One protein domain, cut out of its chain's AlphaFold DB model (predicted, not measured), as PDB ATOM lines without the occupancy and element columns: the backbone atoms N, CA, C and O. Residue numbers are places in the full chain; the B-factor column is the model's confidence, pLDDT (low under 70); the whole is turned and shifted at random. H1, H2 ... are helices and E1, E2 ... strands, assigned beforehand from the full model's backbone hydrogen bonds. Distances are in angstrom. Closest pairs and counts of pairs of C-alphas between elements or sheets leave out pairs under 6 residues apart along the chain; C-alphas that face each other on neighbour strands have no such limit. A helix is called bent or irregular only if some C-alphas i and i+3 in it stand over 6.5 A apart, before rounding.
ATOM      1  N   ILE A   3     271.028 224.039 265.813       98.56
ATOM      2  CA  ILE A   3     269.848 224.849 266.129       98.56
ATOM      3  C   ILE A   3     269.444 225.627 264.878       98.56
ATOM      4  O   ILE A   3     270.210 226.461 264.393       98.56
ATOM      5  N   LEU A   4     268.236 225.396 264.366       98.75
ATOM      6  CA  LEU A   4     267.707 226.135 263.222       98.75
ATOM      7  C   LEU A   4     266.694 227.188 263.674       98.75
ATOM      8  O   LEU A   4     265.556 226.867 264.007       98.75
ATOM      9  N   GLN A   5     267.094 228.453 263.628       98.62
ATOM     10  CA  GLN A   5     266.208 229.597 263.816       98.62
ATOM     11  C   GLN A   5     265.437 229.841 262.513       98.62
ATOM     12  O   GLN A   5     266.045 230.074 261.469       98.62
ATOM     13  N   VAL A   6     264.110 229.810 262.536       98.50
ATOM     14  CA  VAL A   6     263.274 230.050 261.349       98.50
ATOM     15  C   VAL A   6     262.490 231.336 261.557       98.50
ATOM     16  O   VAL A   6     261.722 231.443 262.509       98.50
ATOM     17  N   SER A   7     262.686 232.314 260.673       98.06
ATOM     18  CA  SER A   7     262.075 233.645 260.787       98.06
ATOM     19  C   SER A   7     261.772 234.236 259.422       98.06
ATOM     20  O   SER A   7     262.545 234.037 258.489       98.06
ATOM     21  N   THR A   8     260.699 235.012 259.265       97.25
ATOM     22  CA  THR A   8     260.435 235.676 257.976       97.25
ATOM     23  C   THR A   8     261.574 236.623 257.584       97.25
ATOM     24  O   THR A   8     261.962 236.688 256.413       97.25
ATOM     25  N   THR A   9     262.188 237.308 258.548       97.00
ATOM     26  CA  THR A   9     263.324 238.206 258.299       97.00
ATOM     27  C   THR A   9     264.498 237.934 259.233       97.00
ATOM     28  O   THR A   9     264.334 237.439 260.347       97.00
ATOM     29  N   ALA A  10     265.695 238.304 258.784       96.44
ATOM     30  CA  ALA A  10     266.844 238.559 259.651       96.44
ATOM     31  C   ALA A  10     267.201 240.050 259.599       96.44
ATOM     32  O   ALA A  10     266.947 240.706 258.586       96.44
ATOM     33  N   GLN A  11     267.784 240.572 260.686       96.12
ATOM     34  CA  GLN A  11     268.342 241.935 260.814       96.12
ATOM     35  C   GLN A  11     267.340 243.102 260.652       96.12
ATOM     36  O   GLN A  11     267.696 244.254 260.889       96.12
ATOM     37  N   ARG A  12     266.087 242.837 260.271       94.75
ATOM     38  CA  ARG A  12     265.028 243.841 260.089       94.75
ATOM     39  C   ARG A  12     263.770 243.454 260.847       94.75
ATOM     40  O   ARG A  12     263.458 242.266 260.942       94.75
ATOM     41  N   PHE A  13     263.026 244.481 261.265       93.25
ATOM     42  CA  PHE A  13     261.802 244.391 262.069       93.25
ATOM     43  C   PHE A  13     262.041 243.764 263.453       93.25
ATOM     44  O   PHE A  13     263.048 243.098 263.674       93.25
ATOM     45  N   GLY A  14     261.135 243.990 264.409       94.81
ATOM     46  CA  GLY A  14     261.345 243.599 265.812       94.81
ATOM     47  C   GLY A  14     261.665 242.111 265.987       94.81
ATOM     48  O   GLY A  14     262.741 241.761 266.474       94.81
ATOM     49  N   ALA A  15     260.781 241.239 265.497       95.81
ATOM     50  CA  ALA A  15     260.946 239.789 265.599       95.81
ATOM     51  C   ALA A  15     262.211 239.272 264.891       95.81
ATOM     52  O   ALA A  15     262.942 238.450 265.444       95.81
ATOM     53  N   GLY A  16     262.506 239.784 263.690       97.19
ATOM     54  CA  GLY A  16     263.684 239.384 262.920       97.19
ATOM     55  C   GLY A  16     265.001 239.851 263.541       97.19
ATOM     56  O   GLY A  16     265.984 239.109 263.523       97.19
ATOM     57  N   ILE A  17     265.030 241.048 264.139       98.00
ATOM     58  CA  ILE A  17     266.184 241.546 264.905       98.00
ATOM     59  C   ILE A  17     266.389 240.701 266.164       98.00
ATOM     60  O   ILE A  17     267.520 240.319 266.457       98.00
ATOM     61  N   ALA A  18     265.320 240.377 266.893       98.25
ATOM     62  CA  ALA A  18     265.405 239.544 268.090       98.25
ATOM     63  C   ALA A  18     265.906 238.122 267.767       98.25
ATOM     64  O   ALA A  18     266.848 237.649 268.404       98.25
ATOM     65  N   ALA A  19     265.360 237.484 266.726       98.38
ATOM     66  CA  ALA A  19     265.821 236.179 266.243       98.38
ATOM     67  C   ALA A  19     267.297 236.211 265.810       98.38
ATOM     68  O   ALA A  19     268.075 235.319 266.148       98.38
ATOM     69  N   TYR A  20     267.702 237.269 265.099       98.56
ATOM     70  CA  TYR A  20     269.090 237.470 264.685       98.56
ATOM     71  C   TYR A  20     270.034 237.642 265.881       98.56
ATOM     72  O   TYR A  20     271.084 237.003 265.931       98.56
ATOM     73  N   ARG A  21     269.656 238.440 266.885       98.44
ATOM     74  CA  ARG A  21     270.450 238.614 268.112       98.44
ATOM     75  C   ARG A  21     270.614 237.300 268.871       98.44
ATOM     76  O   ARG A  21     271.730 236.984 269.273       98.44
ATOM     77  N   LEU A  22     269.542 236.513 269.003       98.44
ATOM     78  CA  LEU A  22     269.613 235.180 269.606       98.44
ATOM     79  C   LEU A  22     270.577 234.272 268.831       98.44
ATOM     80  O   LEU A  22     271.442 233.636 269.428       98.44
ATOM     81  N   HIS A  23     270.470 234.248 267.501       98.50
ATOM     82  CA  HIS A  23     271.381 233.491 266.647       98.50
ATOM     83  C   HIS A  23     272.851 233.882 266.868       98.50
ATOM     84  O   HIS A  23     273.682 233.001 267.101       98.50
ATOM     85  N   LYS A  24     273.173 235.184 266.845       98.44
ATOM     86  CA  LYS A  24     274.543 235.676 267.066       98.44
ATOM     87  C   LYS A  24     275.041 235.356 268.476       98.44
ATOM     88  O   LYS A  24     276.180 234.922 268.612       98.44
ATOM     89  N   GLY A  25     274.191 235.498 269.493       98.50
ATOM     90  CA  GLY A  25     274.509 235.133 270.876       98.50
ATOM     91  C   GLY A  25     274.864 233.653 271.015       98.50
ATOM     92  O   GLY A  25     275.938 233.325 271.515       98.50
ATOM     93  N   LEU A  26     274.033 232.758 270.474       98.31
ATOM     94  CA  LEU A  26     274.305 231.314 270.461       98.31
ATOM     95  C   LEU A  26     275.617 230.984 269.738       98.31
ATOM     96  O   LEU A  26     276.418 230.191 270.228       98.31
ATOM     97  N   ARG A  27     275.872 231.626 268.596       98.25
ATOM     98  CA  ARG A  27     277.132 231.451 267.868       98.25
ATOM     99  C   ARG A  27     278.345 231.956 268.647       98.25
ATOM    100  O   ARG A  27     279.397 231.330 268.574       98.25
ATOM    101  N   SER A  28     278.207 233.049 269.398       98.31
ATOM    102  CA  SER A  28     279.305 233.619 270.193       98.31
ATOM    103  C   SER A  28     279.776 232.703 271.326       98.31
ATOM    104  O   SER A  28     280.940 232.761 271.702       98.31
ATOM    105  N   ILE A  29     278.906 231.809 271.807       98.12
ATOM    106  CA  ILE A  29     279.237 230.791 272.815       98.12
ATOM    107  C   ILE A  29     279.567 229.419 272.198       98.12
ATOM    108  O   ILE A  29     279.596 228.413 272.899       98.12
ATOM    109  N   GLY A  30     279.786 229.357 270.879       98.00
ATOM    110  CA  GLY A  30     280.209 228.140 270.180       98.00
ATOM    111  C   GLY A  30     279.088 227.181 269.765       98.00
ATOM    112  O   GLY A  30     279.386 226.096 269.269       98.00
ATOM    113  N   ALA A  31     277.808 227.544 269.916       98.19
ATOM    114  CA  ALA A  31     276.714 226.692 269.454       98.19
ATOM    115  C   ALA A  31     276.570 226.716 267.918       98.19
ATOM    116  O   ALA A  31     276.725 227.758 267.272       98.19
ATOM    117  N   ASP A  32     276.191 225.575 267.330       98.38
ATOM    118  CA  ASP A  32     275.916 225.446 265.894       98.38
ATOM    119  C   ASP A  32     274.522 225.992 265.543       98.38
ATOM    120  O   ASP A  32     273.558 225.261 265.311       98.38
ATOM    121  N   SER A  33     274.396 227.317 265.574       98.50
ATOM    122  CA  SER A  33     273.165 228.034 265.244       98.50
ATOM    123  C   SER A  33     273.166 228.460 263.778       98.50
ATOM    124  O   SER A  33     274.151 229.020 263.297       98.50
ATOM    125  N   TRP A  34     272.042 228.240 263.097       98.69
ATOM    126  CA  TRP A  34     271.767 228.653 261.718       98.69
ATOM    127  C   TRP A  34     270.438 229.402 261.657       98.69
ATOM    128  O   TRP A  34     269.519 229.083 262.406       98.69
ATOM    129  N   MET A  35     270.302 230.353 260.735       98.62
ATOM    130  CA  MET A  35     269.019 230.994 260.443       98.62
ATOM    131  C   MET A  35     268.498 230.579 259.071       98.62
ATOM    132  O   MET A  35     269.242 230.589 258.098       98.62
ATOM    133  N   LEU A  36     267.207 230.285 258.965       98.56
ATOM    134  CA  LEU A  36     266.494 230.099 257.708       98.56
ATOM    135  C   LEU A  36     265.440 231.189 257.564       98.56
ATOM    136  O   LEU A  36     264.472 231.221 258.322       98.56
ATOM    137  N   VAL A  37     265.617 232.060 256.568       98.12
ATOM    138  CA  VAL A  37     264.782 233.256 256.416       98.12
ATOM    139  C   VAL A  37     264.151 233.417 255.041       98.12
ATOM    140  O   VAL A  37     264.613 232.834 254.050       98.12
ATOM    141  N   ASN A  38     263.073 234.203 254.968       96.88
ATOM    142  CA  ASN A  38     262.498 234.636 253.692       96.88
ATOM    143  C   ASN A  38     263.339 235.756 253.071       96.88
ATOM    144  O   ASN A  38     263.620 235.736 251.875       96.88
ATOM    145  N   SER A  39     263.775 236.714 253.893       95.44
ATOM    146  CA  SER A  39     264.580 237.851 253.445       95.44
ATOM    147  C   SER A  39     265.624 238.278 254.477       95.44
ATOM    148  O   SER A  39     265.491 238.031 255.676       95.44
ATOM    149  N   VAL A  40     266.681 238.918 253.987       95.75
ATOM    150  CA  VAL A  40     267.804 239.422 254.778       95.75
ATOM    151  C   VAL A  40     268.245 240.768 254.199       95.75
ATOM    152  O   VAL A  40     268.143 240.960 252.984       95.75
ATOM    153  N   SER A  41     268.702 241.707 255.036       93.00
ATOM    154  CA  SER A  41     269.303 242.960 254.545       93.00
ATOM    155  C   SER A  41     270.706 242.742 253.999       93.00
ATOM    156  O   SER A  41     271.031 243.253 252.932       93.00
ATOM    157  N   GLN A  42     271.518 241.958 254.704       93.44
ATOM    158  CA  GLN A  42     272.897 241.674 254.337       93.44
ATOM    159  C   GLN A  42     273.166 240.177 254.438       93.44
ATOM    160  O   GLN A  42     272.851 239.545 255.444       93.44
ATOM    161  N   ARG A  43     273.765 239.605 253.391       93.38
ATOM    162  CA  ARG A  43     274.185 238.203 253.419       93.38
ATOM    163  C   ARG A  43     275.286 238.017 254.459       93.38
ATOM    164  O   ARG A  43     276.251 238.770 254.467       93.38
ATOM    165  N   GLU A  44     275.128 236.994 255.282       95.19
ATOM    166  CA  GLU A  44     276.113 236.536 256.256       95.19
ATOM    167  C   GLU A  44     276.173 235.010 256.199       95.19
ATOM    168  O   GLU A  44     275.183 234.351 255.848       95.19
ATOM    169  N   ASP A  45     277.318 234.455 256.584       95.00
ATOM    170  CA  ASP A  45     277.441 233.025 256.833       95.00
ATOM    171  C   ASP A  45     276.436 232.583 257.898       95.00
ATOM    172  O   ASP A  45     276.002 233.362 258.751       95.00
ATOM    173  N   PHE A  46     276.046 231.310 257.844       97.62
ATOM    174  CA  PHE A  46     275.056 230.714 258.747       97.62
ATOM    175  C   PHE A  46     273.630 231.296 258.633       97.62
ATOM    176  O   PHE A  46     272.740 230.866 259.369       97.62
ATOM    177  N   ILE A  47     273.367 232.198 257.673       98.06
ATOM    178  CA  ILE A  47     272.028 232.714 257.346       98.06
ATOM    179  C   ILE A  47     271.604 232.276 255.939       98.06
ATOM    180  O   ILE A  47     272.075 232.756 254.908       98.06
ATOM    181  N   LEU A  48     270.622 231.384 255.894       97.88
ATOM    182  CA  LEU A  48     270.067 230.781 254.693       97.88
ATOM    183  C   LEU A  48     268.886 231.608 254.174       97.88
ATOM    184  O   LEU A  48     267.775 231.564 254.710       97.88
ATOM    185  N   SER A  49     269.102 232.315 253.070       96.38
ATOM    186  CA  SER A  49     268.079 233.098 252.362       96.38
ATOM    187  C   SER A  49     267.969 232.660 250.894       96.38
ATOM    188  O   SER A  49     268.863 231.977 250.389       96.38
ATOM    189  N   PRO A  50     266.883 233.004 250.176       94.56
ATOM    190  CA  PRO A  50     266.778 232.720 248.749       94.56
ATOM    191  C   PRO A  50     267.947 233.321 247.952       94.56
ATOM    192  O   PRO A  50     268.205 234.528 247.982       94.56
ATOM    193  N   THR A  51     268.660 232.472 247.215       91.94
ATOM    194  CA  THR A  51     269.862 232.874 246.475       91.94
ATOM    195  C   THR A  51     269.575 233.208 245.014       91.94
ATOM    196  O   THR A  51     270.143 234.177 244.504       91.94
ATOM    197  N   ASN A  52     268.669 232.461 244.375       93.38
ATOM    198  CA  ASN A  52     268.295 232.615 242.970       93.38
ATOM    199  C   ASN A  52     267.199 233.677 242.748       93.38
ATOM    200  O   ASN A  52     266.485 234.075 243.670       93.38
ATOM    201  N   ASN A  53     267.069 234.142 241.503       94.44
ATOM    202  CA  ASN A  53     266.150 235.228 241.146       94.44
ATOM    203  C   ASN A  53     264.689 234.859 241.405       94.44
ATOM    204  O   ASN A  53     263.976 235.629 242.039       94.44
ATOM    205  N   LEU A  54     264.270 233.655 241.003       93.88
ATOM    206  CA  LEU A  54     262.911 233.177 241.251       93.88
ATOM    207  C   LEU A  54     262.587 233.152 242.751       93.88
ATOM    208  O   LEU A  54     261.551 233.655 243.166       93.88
ATOM    209  N   GLY A  55     263.489 232.630 243.584       93.31
ATOM    210  CA  GLY A  55     263.306 232.591 245.031       93.31
ATOM    211  C   GLY A  55     263.222 233.983 245.656       93.31
ATOM    212  O   GLY A  55     262.394 234.195 246.537       93.31
ATOM    213  N   LYS A  56     264.021 234.946 245.179       93.69
ATOM    214  CA  LYS A  56     263.944 236.349 245.623       93.69
ATOM    215  C   LYS A  56     262.629 237.016 245.218       93.69
ATOM    216  O   LYS A  56     262.072 237.768 246.011       93.69
ATOM    217  N   ILE A  57     262.140 236.742 244.008       95.31
ATOM    218  CA  ILE A  57     260.842 237.235 243.529       95.31
ATOM    219  C   ILE A  57     259.724 236.661 244.402       95.31
ATOM    220  O   ILE A  57     258.948 237.424 244.969       95.31
ATOM    221  N   MET A  58     259.704 235.341 244.612       94.69
ATOM    222  CA  MET A  58     258.711 234.693 245.475       94.69
ATOM    223  C   MET A  58     258.758 235.223 246.910       94.69
ATOM    224  O   MET A  58     257.714 235.493 247.493       94.69
ATOM    225  N   ALA A  59     259.952 235.454 247.463       94.00
ATOM    226  CA  ALA A  59     260.109 236.022 248.800       94.00
ATOM    227  C   ALA A  59     259.490 237.419 248.943       94.00
ATOM    228  O   ALA A  59     259.029 237.765 250.029       94.00
ATOM    229  N   ARG A  60     259.464 238.208 247.862       94.38
ATOM    230  CA  ARG A  60     258.788 239.512 247.817       94.38
ATOM    231  C   ARG A  60     257.286 239.388 247.565       94.38
ATOM    232  O   ARG A  60     256.548 240.225 248.061       94.38
ATOM    233  N   LEU A  61     256.838 238.363 246.835       94.81
ATOM    234  CA  LEU A  61     255.414 238.132 246.573       94.81
ATOM    235  C   LEU A  61     254.660 237.558 247.775       94.81
ATOM    236  O   LEU A  61     253.503 237.913 247.963       94.81
ATOM    237  N   TYR A  62     255.269 236.669 248.571       94.56
ATOM    238  CA  TYR A  62     254.551 235.989 249.658       94.56
ATOM    239  C   TYR A  62     253.831 236.947 250.622       94.56
ATOM    240  O   TYR A  62     252.654 236.699 250.878       94.56
ATOM    241  N   PRO A  63     254.445 238.052 251.096       92.69
ATOM    242  CA  PRO A  63     253.747 239.003 251.957       92.69
ATOM    243  C   PRO A  63     252.563 239.686 251.270       92.69
ATOM    244  O   PRO A  63     251.549 239.922 251.915       92.69
ATOM    245  N   GLU A  64     252.662 239.982 249.971       93.31
ATOM    246  CA  GLU A  64     251.563 240.604 249.221       93.31
ATOM    247  C   GLU A  64     250.387 239.643 249.047       93.31
ATOM    248  O   GLU A  64     249.235 240.028 249.234       93.31
ATOM    249  N   LEU A  65     250.669 238.367 248.768       92.69
ATOM    250  CA  LEU A  65     249.634 237.337 248.699       92.69
ATOM    251  C   LEU A  65     248.977 237.123 250.067       92.69
ATOM    252  O   LEU A  65     247.755 237.020 250.156       92.69
ATOM    253  N   ASP A  66     249.760 237.101 251.146       91.38
ATOM    254  CA  ASP A  66     249.246 236.857 252.499       91.38
ATOM    255  C   ASP A  66     248.322 237.972 253.010       91.38
ATOM    256  O   ASP A  66     247.492 237.720 253.879       91.38
ATOM    257  N   ARG A  67     248.403 239.179 252.434       89.94
ATOM    258  CA  ARG A  67     247.507 240.303 252.756       89.94
ATOM    259  C   ARG A  67     246.129 240.210 252.108       89.94
ATOM    260  O   ARG A  67     245.199 240.849 252.600       89.94
ATOM    261  N   ILE A  68     245.971 239.434 251.032       90.25
ATOM    262  CA  ILE A  68     244.711 239.357 250.270       90.25
ATOM    263  C   ILE A  68     243.505 239.038 251.175       90.25
ATOM    264  O   ILE A  68     242.521 239.777 251.105       90.25
ATOM    265  N   PRO A  69     243.547 238.032 252.072       87.56
ATOM    266  CA  PRO A  69     242.409 237.750 252.945       87.56
ATOM    267  C   PRO A  69     242.126 238.881 253.946       87.56
ATOM    268  O   PRO A  69     240.965 239.161 254.239       87.56
ATOM    269  N   GLY A  70     243.158 239.588 254.417       85.38
ATOM    270  CA  GLY A  70     242.996 240.775 255.263       85.38
ATOM    271  C   GLY A  70     242.209 241.885 254.560       85.38
ATOM    272  O   GLY A  70     241.290 242.453 255.147       85.38
ATOM    273  N   HIS A  71     242.475 242.123 253.270       85.69
ATOM    274  CA  HIS A  71     241.702 243.076 252.465       85.69
ATOM    275  C   HIS A  71     240.236 242.655 252.293       85.69
ATOM    276  O   HIS A  71     239.344 243.495 252.408       85.69
ATOM    277  N   ILE A  72     239.972 241.361 252.080       84.44
ATOM    278  CA  ILE A  72     238.604 240.814 251.990       84.44
ATOM    279  C   ILE A  72     237.861 240.976 253.326       84.44
ATOM    280  O   ILE A  72     236.662 241.256 253.351       84.44
ATOM    281  N   SER A  73     238.583 240.845 254.438       79.44
ATOM    282  CA  SER A  73     238.060 241.001 255.803       79.44
ATOM    283  C   SER A  73     237.912 242.454 256.238       79.44
ATOM    284  O   SER A  73     237.301 242.722 257.273       79.44
ATOM    285  N   ARG A  74     238.455 243.382 255.438       84.12
ATOM    286  CA  ARG A  74     238.638 244.801 255.764       84.12
ATOM    287  C   ARG A  74     239.435 245.029 257.054       84.12
ATOM    288  O   ARG A  74     239.310 246.083 257.668       84.12
ATOM    289  N   SER A  75     240.276 244.070 257.440       82.06
ATOM    290  CA  SER A  75     241.171 244.220 258.585       82.06
ATOM    291  C   SER A  75     242.259 245.253 258.251       82.06
ATOM    292  O   SER A  75     242.748 245.280 257.112       82.06
ATOM    293  N   PRO A  76     242.686 246.093 259.210       82.31
ATOM    294  CA  PRO A  76     243.758 247.046 258.964       82.31
ATOM    295  C   PRO A  76     245.066 246.346 258.538       82.31
ATOM    296  O   PRO A  76     245.379 245.256 259.037       82.31
ATOM    297  N   PRO A  77     245.869 246.952 257.640       81.50
ATOM    298  CA  PRO A  77     247.124 246.356 257.191       81.50
ATOM    299  C   PRO A  77     248.069 246.030 258.352       81.50
ATOM    300  O   PRO A  77     248.352 246.880 259.192       81.50
ATOM    301  N   GLY A  78     248.598 244.805 258.373       82.50
ATOM    302  CA  GLY A  78     249.575 244.369 259.377       82.50
ATOM    303  C   GLY A  78     248.988 243.950 260.727       82.50
ATOM    304  O   GLY A  78     249.756 243.581 261.611       82.50
ATOM    305  N   VAL A  79     247.661 243.964 260.891       86.75
ATOM    306  CA  VAL A  79     246.992 243.463 262.108       86.75
ATOM    307  C   VAL A  79     246.731 241.960 262.034       86.75
ATOM    308  O   VAL A  79     246.745 241.286 263.064       86.75
ATOM    309  N   VAL A  80     246.582 241.421 260.822       87.94
ATOM    310  CA  VAL A  80     246.331 239.998 260.578       87.94
ATOM    311  C   VAL A  80     247.327 239.397 259.588       87.94
ATOM    312  O   VAL A  80     247.763 240.064 258.647       87.94
ATOM    313  N   SER A  81     247.647 238.119 259.784       90.56
ATOM    314  CA  SER A  81     248.337 237.260 258.815       90.56
ATOM    315  C   SER A  81     247.570 235.952 258.680       90.56
ATOM    316  O   SER A  81     247.278 235.303 259.681       90.56
ATOM    317  N   SER A  82     247.246 235.543 257.457       86.31
ATOM    318  CA  SER A  82     246.360 234.391 257.233       86.31
ATOM    319  C   SER A  82     247.100 233.075 257.008       86.31
ATOM    320  O   SER A  82     246.468 232.021 256.998       86.31
ATOM    321  N   SER A  83     248.422 233.113 256.799       89.06
ATOM    322  CA  SER A  83     249.262 231.924 256.588       89.06
ATOM    323  C   SER A  83     248.715 230.961 255.529       89.06
ATOM    324  O   SER A  83     248.852 229.743 255.648       89.06
ATOM    325  N   TRP A  84     248.105 231.495 254.470       87.81
ATOM    326  CA  TRP A  84     247.435 230.689 253.442       87.81
ATOM    327  C   TRP A  84     248.349 230.356 252.255       87.81
ATOM    328  O   TRP A  84     248.108 229.402 251.511       87.81
ATOM    329  N   VAL A  85     249.425 231.129 252.084       91.44
ATOM    330  CA  VAL A  85     250.261 231.123 250.881       91.44
ATOM    331  C   VAL A  85     251.118 229.853 250.793       91.44
ATOM    332  O   VAL A  85     252.010 229.652 251.621       91.44
ATOM    333  N   PRO A  86     250.916 228.980 249.785       90.56
ATOM    334  CA  PRO A  86     251.758 227.807 249.592       90.56
ATOM    335  C   PRO A  86     253.214 228.194 249.333       90.56
ATOM    336  O   PRO A  86     253.512 229.052 248.503       90.56
ATOM    337  N   ASN A  87     254.141 227.521 250.011       90.12
ATOM    338  CA  ASN A  87     255.564 227.792 249.863       90.12
ATOM    339  C   ASN A  87     256.415 226.530 250.082       90.12
ATOM    340  O   ASN A  87     255.917 225.438 250.361       90.12
ATOM    341  N   ARG A  88     257.735 226.682 249.931       92.00
ATOM    342  CA  ARG A  88     258.717 225.588 250.021       92.00
ATOM    343  C   ARG A  88     259.425 225.504 251.378       92.00
ATOM    344  O   ARG A  88     260.486 224.883 251.458       92.00
ATOM    345  N   LEU A  89     258.894 226.127 252.434       95.56
ATOM    346  CA  LEU A  89     259.576 226.208 253.731       95.56
ATOM    347  C   LEU A  89     259.893 224.822 254.308       95.56
ATOM    348  O   LEU A  89     261.020 224.586 254.726       95.56
ATOM    349  N   ILE A  90     258.951 223.876 254.249       95.44
ATOM    350  CA  ILE A  90     259.164 222.517 254.772       95.44
ATOM    351  C   ILE A  90     260.342 221.812 254.111       95.44
ATOM    352  O   ILE A  90     261.175 221.236 254.807       95.44
ATOM    353  N   SER A  91     260.449 221.874 252.787       95.12
ATOM    354  CA  SER A  91     261.582 221.275 252.080       95.12
ATOM    355  C   SER A  91     262.898 221.951 252.469       95.12
ATOM    356  O   SER A  91     263.909 221.274 252.628       95.12
ATOM    357  N   ARG A  92     262.882 223.275 252.684       96.25
ATOM    358  CA  ARG A  92     264.063 224.025 253.137       96.25
ATOM    359  C   ARG A  92     264.487 223.639 254.555       96.25
ATOM    360  O   ARG A  92     265.684 223.490 254.767       96.25
ATOM    361  N   ILE A  93     263.541 223.448 255.480       97.00
ATOM    362  CA  ILE A  93     263.807 222.978 256.853       97.00
ATOM    363  C   ILE A  93     264.393 221.562 256.820       97.00
ATOM    364  O   ILE A  93     265.447 221.331 257.405       97.00
ATOM    365  N   LYS A  94     263.764 220.637 256.081       95.31
ATOM    366  CA  LYS A  94     264.225 219.241 255.957       95.31
ATOM    367  C   LYS A  94     265.660 219.131 255.440       95.31
ATOM    368  O   LYS A  94     266.399 218.266 255.887       95.31
ATOM    369  N   ALA A  95     266.063 220.024 254.537       95.88
ATOM    370  CA  ALA A  95     267.417 220.049 253.989       95.88
ATOM    371  C   ALA A  95     268.500 220.464 255.005       95.88
ATOM    372  O   ALA A  95     269.680 220.377 254.683       95.88
ATOM    373  N   GLN A  96     268.132 220.948 256.200       95.62
ATOM    374  CA  GLN A  96     269.108 221.422 257.184       95.62
ATOM    375  C   GLN A  96     269.551 220.374 258.195       95.62
ATOM    376  O   GLN A  96     270.527 220.648 258.891       95.62
ATOM    377  N   SER A  97     268.875 219.224 258.296       92.81
ATOM    378  CA  SER A  97     269.186 218.195 259.304       92.81
ATOM    379  C   SER A  97     269.368 218.796 260.709       92.81
ATOM    380  O   SER A  97     270.392 218.593 261.350       92.81
ATOM    381  N   ALA A  98     268.424 219.637 261.139       97.00
ATOM    382  CA  ALA A  98     268.503 220.317 262.431       97.00
ATOM    383  C   ALA A  98     268.150 219.366 263.585       97.00
ATOM    384  O   ALA A  98     267.280 218.511 263.432       97.00
ATOM    385  N   ASP A  99     268.759 219.558 264.753       97.69
ATOM    386  CA  ASP A  99     268.369 218.836 265.971       97.69
ATOM    387  C   ASP A  99     267.162 219.500 266.644       97.69
ATOM    388  O   ASP A  99     266.344 218.834 267.270       97.69
ATOM    389  N   ILE A 100     267.026 220.821 266.484       97.69
ATOM    390  CA  ILE A 100     265.911 221.615 267.004       97.69
ATOM    391  C   ILE A 100     265.582 222.767 266.052       97.69
ATOM    392  O   ILE A 100     266.472 223.382 265.455       97.69
ATOM    393  N   VAL A 101     264.293 223.066 265.913       98.56
ATOM    394  CA  VAL A 101     263.782 224.195 265.134       98.56
ATOM    395  C   VAL A 101     263.166 225.204 266.095       98.56
ATOM    396  O   VAL A 101     262.240 224.868 266.823       98.56
ATOM    397  N   ASN A 102     263.654 226.441 266.086       98.50
ATOM    398  CA  ASN A 102     263.076 227.535 266.862       98.50
ATOM    399  C   ASN A 102     262.407 228.548 265.927       98.50
ATOM    400  O   ASN A 102     263.063 229.160 265.083       98.50
ATOM    401  N   LEU A 103     261.093 228.698 266.052       98.31
ATOM    402  CA  LEU A 103     260.286 229.587 265.224       98.31
ATOM    403  C   LEU A 103     260.231 230.990 265.836       98.31
ATOM    404  O   LEU A 103     259.977 231.157 267.030       98.31
ATOM    405  N   HIS A 104     260.404 232.000 264.989       98.00
ATOM    406  CA  HIS A 104     260.299 233.414 265.331       98.00
ATOM    407  C   HIS A 104     259.489 234.127 264.256       98.00
ATOM    408  O   HIS A 104     260.004 234.302 263.164       98.00
ATOM    409  N   TRP A 105     258.258 234.547 264.557       95.81
ATOM    410  CA  TRP A 105     257.388 235.291 263.631       95.81
ATOM    411  C   TRP A 105     257.502 234.823 262.167       95.81
ATOM    412  O   TRP A 105     258.236 235.368 261.341       95.81
ATOM    413  N   VAL A 106     256.787 233.751 261.855       95.56
ATOM    414  CA  VAL A 106     256.880 233.018 260.582       95.56
ATOM    415  C   VAL A 106     255.748 233.388 259.615       95.56
ATOM    416  O   VAL A 106     255.365 232.614 258.739       95.56
ATOM    417  N   ASN A 107     255.227 234.602 259.783       94.00
ATOM    418  CA  ASN A 107     254.036 235.128 259.122       94.00
ATOM    419  C   ASN A 107     254.390 235.845 257.805       94.00
ATOM    420  O   ASN A 107     255.531 235.773 257.333       94.00
ATOM    421  N   GLY A 108     253.423 236.519 257.174       91.56
ATOM    422  CA  GLY A 108     253.628 237.188 255.883       91.56
ATOM    423  C   GLY A 108     253.839 236.190 254.743       91.56
ATOM    424  O   GLY A 108     254.734 236.358 253.910       91.56
ATOM    425  N   GLY A 109     253.077 235.096 254.769       92.25
ATOM    426  CA  GLY A 109     253.126 234.021 253.776       92.25
ATOM    427  C   GLY A 109     254.382 233.144 253.834       92.25
ATOM    428  O   GLY A 109     254.571 232.283 252.971       92.25
ATOM    429  N   PHE A 110     255.258 233.331 254.831       95.69
ATOM    430  CA  PHE A 110     256.495 232.555 254.947       95.69
ATOM    431  C   PHE A 110     256.275 231.136 255.471       95.69
ATOM    432  O   PHE A 110     256.961 230.209 255.034       95.69
ATOM    433  N   MET A 111     255.290 230.934 256.341       94.31
ATOM    434  CA  MET A 111     254.884 229.620 256.819       94.31
ATOM    435  C   MET A 111     253.369 229.472 256.777       94.31
ATOM    436  O   MET A 111     252.619 230.304 257.282       94.31
ATOM    437  N   ARG A 112     252.946 228.352 256.200       91.12
ATOM    438  CA  ARG A 112     251.594 227.822 256.327       91.12
ATOM    439  C   ARG A 112     251.421 227.102 257.655       91.12
ATOM    440  O   ARG A 112     252.343 226.400 258.062       91.12
ATOM    441  N   ILE A 113     250.260 227.188 258.294       86.75
ATOM    442  CA  ILE A 113     250.055 226.540 259.600       86.75
ATOM    443  C   ILE A 113     250.248 225.013 259.532       86.75
ATOM    444  O   ILE A 113     250.844 224.409 260.421       86.75
ATOM    445  N   GLU A 114     249.888 224.389 258.408       86.94
ATOM    446  CA  GLU A 114     250.057 222.952 258.155       86.94
ATOM    447  C   GLU A 114     251.518 222.535 257.990       86.94
ATOM    448  O   GLU A 114     251.827 221.348 257.875       86.94
ATOM    449  N   ALA A 115     252.436 223.498 257.912       89.81
ATOM    450  CA  ALA A 115     253.857 223.222 257.988       89.81
ATOM    451  C   ALA A 115     254.213 222.640 259.365       89.81
ATOM    452  O   ALA A 115     255.028 221.724 259.435       89.81
ATOM    453  N   LEU A 116     253.568 223.092 260.446       91.06
ATOM    454  CA  LEU A 116     253.891 222.652 261.807       91.06
ATOM    455  C   LEU A 116     253.808 221.131 261.962       91.06
ATOM    456  O   LEU A 116     254.747 220.520 262.459       91.06
ATOM    457  N   SER A 117     252.753 220.501 261.436       89.88
ATOM    458  CA  SER A 117     252.585 219.038 261.483       89.88
ATOM    459  C   SER A 117     253.568 218.267 260.592       89.88
ATOM    460  O   SER A 117     253.699 217.049 260.707       89.88
ATOM    461  N   LYS A 118     254.272 218.958 259.687       93.06
ATOM    462  CA  LYS A 118     255.236 218.376 258.739       93.06
ATOM    463  C   LYS A 118     256.690 218.555 259.177       93.06
ATOM    464  O   LYS A 118     257.574 217.937 258.570       93.06
ATOM    465  N   ILE A 119     256.952 219.391 260.183       92.38
ATOM    466  CA  ILE A 119     258.267 219.521 260.813       92.38
ATOM    467  C   ILE A 119     258.432 218.336 261.769       92.38
ATOM    468  O   ILE A 119     257.658 218.166 262.701       92.38
ATOM    469  N   ARG A 120     259.431 217.485 261.509       92.50
ATOM    470  CA  ARG A 120     259.693 216.272 262.309       92.50
ATOM    471  C   ARG A 120     260.684 216.489 263.454       92.50
ATOM    472  O   ARG A 120     260.898 215.583 264.247       92.50
ATOM    473  N   HIS A 121     261.310 217.658 263.502       92.62
ATOM    474  CA  HIS A 121     262.275 218.027 264.531       92.62
ATOM    475  C   HIS A 121     261.542 218.633 265.734       92.62
ATOM    476  O   HIS A 121     260.494 219.249 265.526       92.62
ATOM    477  N   PRO A 122     262.081 218.523 266.960       96.00
ATOM    478  CA  PRO A 122     261.594 219.279 268.108       96.00
ATOM    479  C   PRO A 122     261.421 220.765 267.771       96.00
ATOM    480  O   PRO A 122     262.324 221.388 267.205       96.00
ATOM    481  N   ILE A 123     260.251 221.317 268.103       96.56
ATOM    482  CA  ILE A 123     259.891 222.708 267.820       96.56
ATOM    483  C   ILE A 123     259.883 223.502 269.122       96.56
ATOM    484  O   ILE A 123     259.184 223.150 270.071       96.56
ATOM    485  N   VAL A 124     260.613 224.611 269.126       97.06
ATOM    486  CA  VAL A 124     260.453 225.715 270.074       97.06
ATOM    487  C   VAL A 124     259.811 226.868 269.314       97.06
ATOM    488  O   VAL A 124     260.096 227.077 268.136       97.06
ATOM    489  N   TRP A 125     258.923 227.617 269.959       96.06
ATOM    490  CA  TRP A 125     258.332 228.805 269.356       96.06
ATOM    491  C   TRP A 125     258.517 229.994 270.284       96.06
ATOM    492  O   TRP A 125     257.922 230.065 271.356       96.06
ATOM    493  N   THR A 126     259.348 230.940 269.859       96.44
ATOM    494  CA  THR A 126     259.505 232.217 270.551       96.44
ATOM    495  C   THR A 126     258.392 233.162 270.100       96.44
ATOM    496  O   THR A 126     258.341 233.562 268.932       96.44
ATOM    497  N   LEU A 127     257.489 233.502 271.018       94.94
ATOM    498  CA  LEU A 127     256.337 234.355 270.734       94.94
ATOM    499  C   LEU A 127     256.745 235.830 270.747       94.94
ATOM    500  O   LEU A 127     257.091 236.375 271.790       94.94
ATOM    501  N   HIS A 128     256.708 236.466 269.576       94.75
ATOM    502  CA  HIS A 128     256.923 237.915 269.427       94.75
ATOM    503  C   HIS A 128     255.617 238.713 269.433       94.75
ATOM    504  O   HIS A 128     255.648 239.936 269.512       94.75
ATOM    505  N   ASP A 129     254.489 238.020 269.301       93.62
ATOM    506  CA  ASP A 129     253.135 238.555 269.256       93.62
ATOM    507  C   ASP A 129     252.130 237.440 269.624       93.62
ATOM    508  O   ASP A 129     252.525 236.342 270.041       93.62
ATOM    509  N   MET A 130     250.833 237.716 269.483       92.31
ATOM    510  CA  MET A 130     249.753 236.795 269.856       92.31
ATOM    511  C   MET A 130     249.365 235.811 268.738       92.31
ATOM    512  O   MET A 130     248.517 234.942 268.956       92.31
ATOM    513  N   TRP A 131     249.992 235.905 267.558       91.00
ATOM    514  CA  TRP A 131     249.544 235.221 266.343       91.00
ATOM    515  C   TRP A 131     249.493 233.698 266.490       91.00
ATOM    516  O   TRP A 131     248.547 233.047 266.049       91.00
ATOM    517  N   ALA A 132     250.500 233.123 267.153       88.81
ATOM    518  CA  ALA A 132     250.662 231.673 267.266       88.81
ATOM    519  C   ALA A 132     249.504 230.969 267.994       88.81
ATOM    520  O   ALA A 132     249.335 229.762 267.829       88.81
ATOM    521  N   PHE A 133     248.727 231.696 268.801       85.81
ATOM    522  CA  PHE A 133     247.594 231.142 269.547       85.81
ATOM    523  C   PHE A 133     246.254 231.816 269.225       85.81
ATOM    524  O   PHE A 133     245.207 231.194 269.434       85.81
ATOM    525  N   SER A 134     246.252 233.042 268.687       84.62
ATOM    526  CA  SER A 134     245.036 233.658 268.143       84.62
ATOM    527  C   SER A 134     244.567 232.896 266.904       84.62
ATOM    528  O   SER A 134     243.441 232.405 266.857       84.62
ATOM    529  N   GLY A 135     245.485 232.632 265.976       75.81
ATOM    530  CA  GLY A 135     245.203 231.993 264.697       75.81
ATOM    531  C   GLY A 135     245.208 232.967 263.525       75.81
ATOM    532  O   GLY A 135     245.169 232.507 262.398       75.81
ATOM    533  N   GLY A 136     245.320 234.278 263.725       83.88
ATOM    534  CA  GLY A 136     245.369 235.217 262.601       83.88
ATOM    535  C   GLY A 136     245.778 236.620 263.008       83.88
ATOM    536  O   GLY A 136     246.554 237.270 262.307       83.88
ATOM    537  N   GLU A 137     245.318 237.065 264.172       87.75
ATOM    538  CA  GLU A 137     245.575 238.405 264.684       87.75
ATOM    539  C   GLU A 137     246.917 238.504 265.429       87.75
ATOM    540  O   GLU A 137     247.230 237.678 266.290       87.75
ATOM    541  N   HIS A 138     247.700 239.549 265.157       90.06
ATOM    542  CA  HIS A 138     248.973 239.789 265.848       90.06
ATOM    543  C   HIS A 138     248.781 240.328 267.272       90.06
ATOM    544  O   HIS A 138     249.535 239.967 268.175       90.06
ATOM    545  N   TYR A 139     247.756 241.153 267.491       89.38
ATOM    546  CA  TYR A 139     247.389 241.698 268.798       89.38
ATOM    547  C   TYR A 139     245.871 241.733 268.920       89.38
ATOM    548  O   TYR A 139     245.189 242.183 268.004       89.38
ATOM    549  N   LEU A 140     245.354 241.250 270.047       84.00
ATOM    550  CA  LEU A 140     243.922 241.007 270.222       84.00
ATOM    551  C   LEU A 140     243.161 242.165 270.878       84.00
ATOM    552  O   LEU A 140     241.936 242.196 270.808       84.00
ATOM    553  N   GLY A 141     243.855 243.114 271.514       85.69
ATOM    554  CA  GLY A 141     243.198 244.096 272.381       85.69
ATOM    555  C   GLY A 141     242.352 243.379 273.438       85.69
ATOM    556  O   GLY A 141     242.843 242.467 274.100       85.69
ATOM    557  N   GLU A 142     241.070 243.735 273.517       84.50
ATOM    558  CA  GLU A 142     240.095 243.121 274.432       84.50
ATOM    559  C   GLU A 142     239.488 241.802 273.906       84.50
ATOM    560  O   GLU A 142     238.712 241.149 274.601       84.50
ATOM    561  N   SER A 143     239.817 241.379 272.681       83.88
ATOM    562  CA  SER A 143     239.249 240.170 272.071       83.88
ATOM    563  C   SER A 143     239.717 238.886 272.771       83.88
ATOM    564  O   SER A 143     240.909 238.579 272.858       83.88
ATOM    565  N   THR A 144     238.759 238.062 273.196       85.31
ATOM    566  CA  THR A 144     238.972 236.753 273.844       85.31
ATOM    567  C   THR A 144     238.625 235.564 272.943       85.31
ATOM    568  O   THR A 144     238.676 234.413 273.389       85.31
ATOM    569  N   ARG A 145     238.353 235.799 271.652       84.38
ATOM    570  CA  ARG A 145     237.896 234.787 270.670       84.38
ATOM    571  C   ARG A 145     238.789 233.552 270.582       84.38
ATOM    572  O   ARG A 145     238.310 232.440 270.385       84.38
ATOM    573  N   TYR A 146     240.094 233.714 270.789       83.19
ATOM    574  CA  TYR A 146     241.045 232.599 270.804       83.19
ATOM    575  C   TYR A 146     240.768 231.554 271.896       83.19
ATOM    576  O   TYR A 146     241.167 230.396 271.724       83.19
ATOM    577  N   LYS A 147     240.094 231.958 272.984       84.38
ATOM    578  CA  LYS A 147     239.625 231.095 274.079       84.38
ATOM    579  C   LYS A 147     238.196 230.606 273.851       84.38
ATOM    580  O   LYS A 147     237.916 229.433 274.068       84.38
ATOM    581  N   GLU A 148     237.312 231.507 273.430       85.44
ATOM    582  CA  GLU A 148     235.866 231.256 273.313       85.44
ATOM    583  C   GLU A 148     235.480 230.493 272.040       85.44
ATOM    584  O   GLU A 148     234.410 229.893 271.968       85.44
ATOM    585  N   GLY A 149     236.364 230.489 271.043       81.25
ATOM    586  CA  GLY A 149     236.050 230.078 269.682       81.25
ATOM    587  C   GLY A 149     235.642 231.274 268.824       81.25
ATOM    588  O   GLY A 149     235.135 232.282 269.308       81.25
ATOM    589  N   TYR A 150     235.884 231.168 267.520       82.12
ATOM    590  CA  TYR A 150     235.561 232.226 266.569       82.12
ATOM    591  C   TYR A 150     234.127 232.040 266.070       82.12
ATOM    592  O   TYR A 150     233.808 231.012 265.470       82.12
ATOM    593  N   SER A 151     233.270 233.034 266.301       82.06
ATOM    594  CA  SER A 151     231.907 233.088 265.775       82.06
ATOM    595  C   SER A 151     231.650 234.418 265.066       82.06
ATOM    596  O   SER A 151     232.420 235.373 265.187       82.06
ATOM    597  N   VAL A 152     230.535 234.490 264.335       79.06
ATOM    598  CA  VAL A 152     230.061 235.746 263.734       79.06
ATOM    599  C   VAL A 152     229.681 236.766 264.814       79.06
ATOM    600  O   VAL A 152     229.854 237.961 264.610       79.06
ATOM    601  N   SER A 153     229.192 236.305 265.970       81.75
ATOM    602  CA  SER A 153     228.663 237.163 267.036       81.75
ATOM    603  C   SER A 153     229.723 237.786 267.944       81.75
ATOM    604  O   SER A 153     229.406 238.737 268.646       81.75
ATOM    605  N   ASN A 154     230.956 237.267 267.957       81.25
ATOM    606  CA  ASN A 154     232.041 237.773 268.804       81.25
ATOM    607  C   ASN A 154     233.164 238.450 268.008       81.25
ATOM    608  O   ASN A 154     234.310 238.488 268.452       81.25
ATOM    609  N   ARG A 155     232.851 238.942 266.806       78.88
ATOM    610  CA  ARG A 155     233.822 239.567 265.910       78.88
ATOM    611  C   ARG A 155     234.160 241.004 266.341       78.88
ATOM    612  O   ARG A 155     233.247 241.719 266.740       78.88
ATOM    613  N   PRO A 156     235.427 241.452 266.222       76.62
ATOM    614  CA  PRO A 156     235.778 242.841 266.498       76.62
ATOM    615  C   PRO A 156     235.113 243.804 265.509       76.62
ATOM    616  O   PRO A 156     235.118 243.545 264.307       76.62
ATOM    617  N   ASP A 157     234.650 244.957 265.994       74.56
ATOM    618  CA  ASP A 157     233.965 245.982 265.183       74.56
ATOM    619  C   ASP A 157     234.799 246.488 263.993       74.56
ATOM    620  O   ASP A 157     234.264 246.904 262.967       74.56
ATOM    621  N   LEU A 158     236.129 246.431 264.117       70.44
ATOM    622  CA  LEU A 158     237.071 246.835 263.071       70.44
ATOM    623  C   LEU A 158     237.126 245.856 261.887       70.44
ATOM    624  O   LEU A 158     237.710 246.184 260.856       70.44
ATOM    625  N   GLU A 159     236.542 244.664 262.011       75.06
ATOM    626  CA  GLU A 159     236.515 243.655 260.958       75.06
ATOM    627  C   GLU A 159     235.087 243.452 260.444       75.06
ATOM    628  O   GLU A 159     234.278 242.743 261.040       75.06
ATOM    629  N   THR A 160     234.764 244.035 259.291       72.38
ATOM    630  CA  THR A 160     233.389 244.000 258.756       72.38
ATOM    631  C   THR A 160     233.238 243.147 257.487       72.38
ATOM    632  O   THR A 160     232.172 243.162 256.876       72.38
ATOM    633  N   GLY A 161     234.307 242.497 257.004       75.38
ATOM    634  CA  GLY A 161     234.331 241.729 255.743       75.38
ATOM    635  C   GLY A 161     233.996 240.239 255.900       75.38
ATOM    636  O   GLY A 161     233.206 239.880 256.760       75.38
ATOM    637  N   LEU A 162     234.597 239.335 255.118       76.12
ATOM    638  CA  LEU A 162     234.580 237.891 255.450       76.12
ATOM    639  C   LEU A 162     235.456 237.650 256.689       76.12
ATOM    640  O   LEU A 162     236.433 238.365 256.860       76.12
ATOM    641  N   ASP A 163     235.136 236.703 257.570       74.38
ATOM    642  CA  ASP A 163     236.045 236.360 258.673       74.38
ATOM    643  C   ASP A 163     237.102 235.353 258.200       74.38
ATOM    644  O   ASP A 163     236.780 234.216 257.848       74.38
ATOM    645  N   VAL A 164     238.365 235.779 258.159       72.88
ATOM    646  CA  VAL A 164     239.497 234.959 257.685       72.88
ATOM    647  C   VAL A 164     240.332 234.377 258.820       72.88
ATOM    648  O   VAL A 164     241.174 233.515 258.567       72.88
ATOM    649  N   ASN A 165     240.079 234.784 260.065       69.81
ATOM    650  CA  ASN A 165     240.795 234.277 261.235       69.81
ATOM    651  C   ASN A 165     240.475 232.784 261.529       69.81
ATOM    652  O   ASN A 165     241.397 232.031 261.851       69.81
ATOM    653  N   PRO A 166     239.241 232.270 261.306       57.81
ATOM    654  CA  PRO A 166     238.941 230.835 261.382       57.81
ATOM    655  C   PRO A 166     239.677 229.978 260.343       57.81
ATOM    656  O   PRO A 166     239.950 228.802 260.591       57.81
ATOM    657  N   VAL A 167     239.998 230.538 259.170       50.34
ATOM    658  CA  VAL A 167     240.572 229.787 258.034       50.34
ATOM    659  C   VAL A 167     241.969 229.265 258.365       50.34
ATOM    660  O   VAL A 167     242.322 228.149 257.988       50.34
ATOM    661  N   ALA A 168     242.731 230.012 259.158       49.91
ATOM    662  CA  ALA A 168     244.037 229.593 259.649       49.91
ATOM    663  C   ALA A 168     243.972 228.500 260.740       49.91
ATOM    664  O   ALA A 168     244.999 227.910 261.073       49.91
ATOM    665  N   ARG A 169     242.779 228.159 261.254       54.59
ATOM    666  CA  ARG A 169     242.553 227.001 262.142       54.59
ATOM    667  C   ARG A 169     241.954 225.778 261.430       54.59
ATOM    668  O   ARG A 169     242.038 224.678 261.967       54.59
ATOM    669  N   ALA A 170     241.377 225.922 260.235       39.34
ATOM    670  CA  ALA A 170     240.535 224.892 259.607       39.34
ATOM    671  C   ALA A 170     241.279 223.678 259.009       39.34
ATOM    672  O   ALA A 170     240.663 222.860 258.324       39.34
TER     673      ALA A 170
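This is residues 3 to 170 of the 195 residues of the protein "Glyco_trans_4-like_N domain-containing protein" of Gammaproteobacteria bacterium (UniProt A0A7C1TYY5). A strongly twisted four-stranded parallel sheet makes one end of an elongated body, with helix H1 over one of its faces. The long helix H2 starts near the sheet's edge strand E2 and runs away toward the other end, which is made largely of loops with the short helix H6; the short helices H3, before E3 along the chain, and H4, after it, run side by side. The printed part has 168 residues, with six named helices and four named strands in the order E1 H1 E2 H2 H3 E3 H4 E4 H5 H6, and the sheet's order is E2 E1 E3 E4. The class is mixed, helices and strands, with under half of the printed residues in named elements. The whole is compact, with a radius of gyration of the C-alphas of 16.4 A, and spans 52 by 33 by 27 A.

E1, residues 3 to 10, is an inner strand that bends by 94 degrees at residue 7. H1, residues 14 to 28, is on the sheet at a height of 8.2 A, over E1 and over E2, residues 32 to 40; on the local plane it stands at 30.3 degrees to E1, only just slantwise to the strands. The closest C-alphas of E1 and H1 are those of Ala 10 and Gly 16, 4.6 A apart. E1, H1 and E2 form a strand-helix-strand unit, two parallel neighbour strands with a helix between, and its crossover is right-handed. E1 and the edge strand E2 are parallel at 20 degrees, with N 5 and O 34 within hydrogen-bond range at 2.8 A. H2, residues 53 to 73, only grazes the sheet with its residues 55 to 63; the closest C-alphas of E2 and H2, those of Asn 38 and Ala 59, are 5.6 A apart. H3, residues 89 to 94, only grazes the sheet too. E3, residues 100 to 104, is parallel to E1 at 20 degrees, with N 6 and O 102 at 2.8 A; E2, H2, H3 and E3 form a split unit, with E1 between the two strands, and its crossover is right-handed. H4, residues 113 to 118, is not on the sheet, and it only just touches H3, with 3 pairs of C-alphas within 8 A, the closest being those of Ile 90 and Ala 115 at 6.2 A; the two run the same way at a shallow tilt of 17 degrees. E3, H4 and the edge strand E4, residues 123 to 126, form another right-handed strand-helix-strand unit; E3 and E4 are parallel at 29 degrees, with N 124 and O 101 at 2.8 A. H5, residues 131 to 134, only just touches H6, residues 145 to 148, with 3 pairs of C-alphas within 8 A, the closest being those of Ser 134 and Tyr 146 at 4.9 A. Every O i to N i+4 pair is within hydrogen-bond range in H1 and H3, against 12 of 17 in H2 and 0 of 2 in H4, where 2 of 3 O i to N i+3 pairs are; H5 and H6 are too short for an O i to N i+4 pair.

E1 begins at C-alpha 3 (269.848, 224.849, 266.129) and is 15.5 A long, H1 21.0 A and E2 19.6 A. H2 is 32.2 A long, has a kink of 27 degrees near residue 60, and ends at C-alpha 73 (238.060, 241.001, 255.803); it is only just irregular, C-alphas 66 and 69 being 6.9 A apart. H6 ends at C-alpha 148 (235.866, 231.256, 273.313).

The C-alphas farthest apart, those of Gly 30 and Ser 153, are 52.4 A apart. The printed part has no cut. The links E2 to H2 and H2 to H3 are long. Mean pLDDT of the printed part is 90.1, and residues 165 to 170 are under 70.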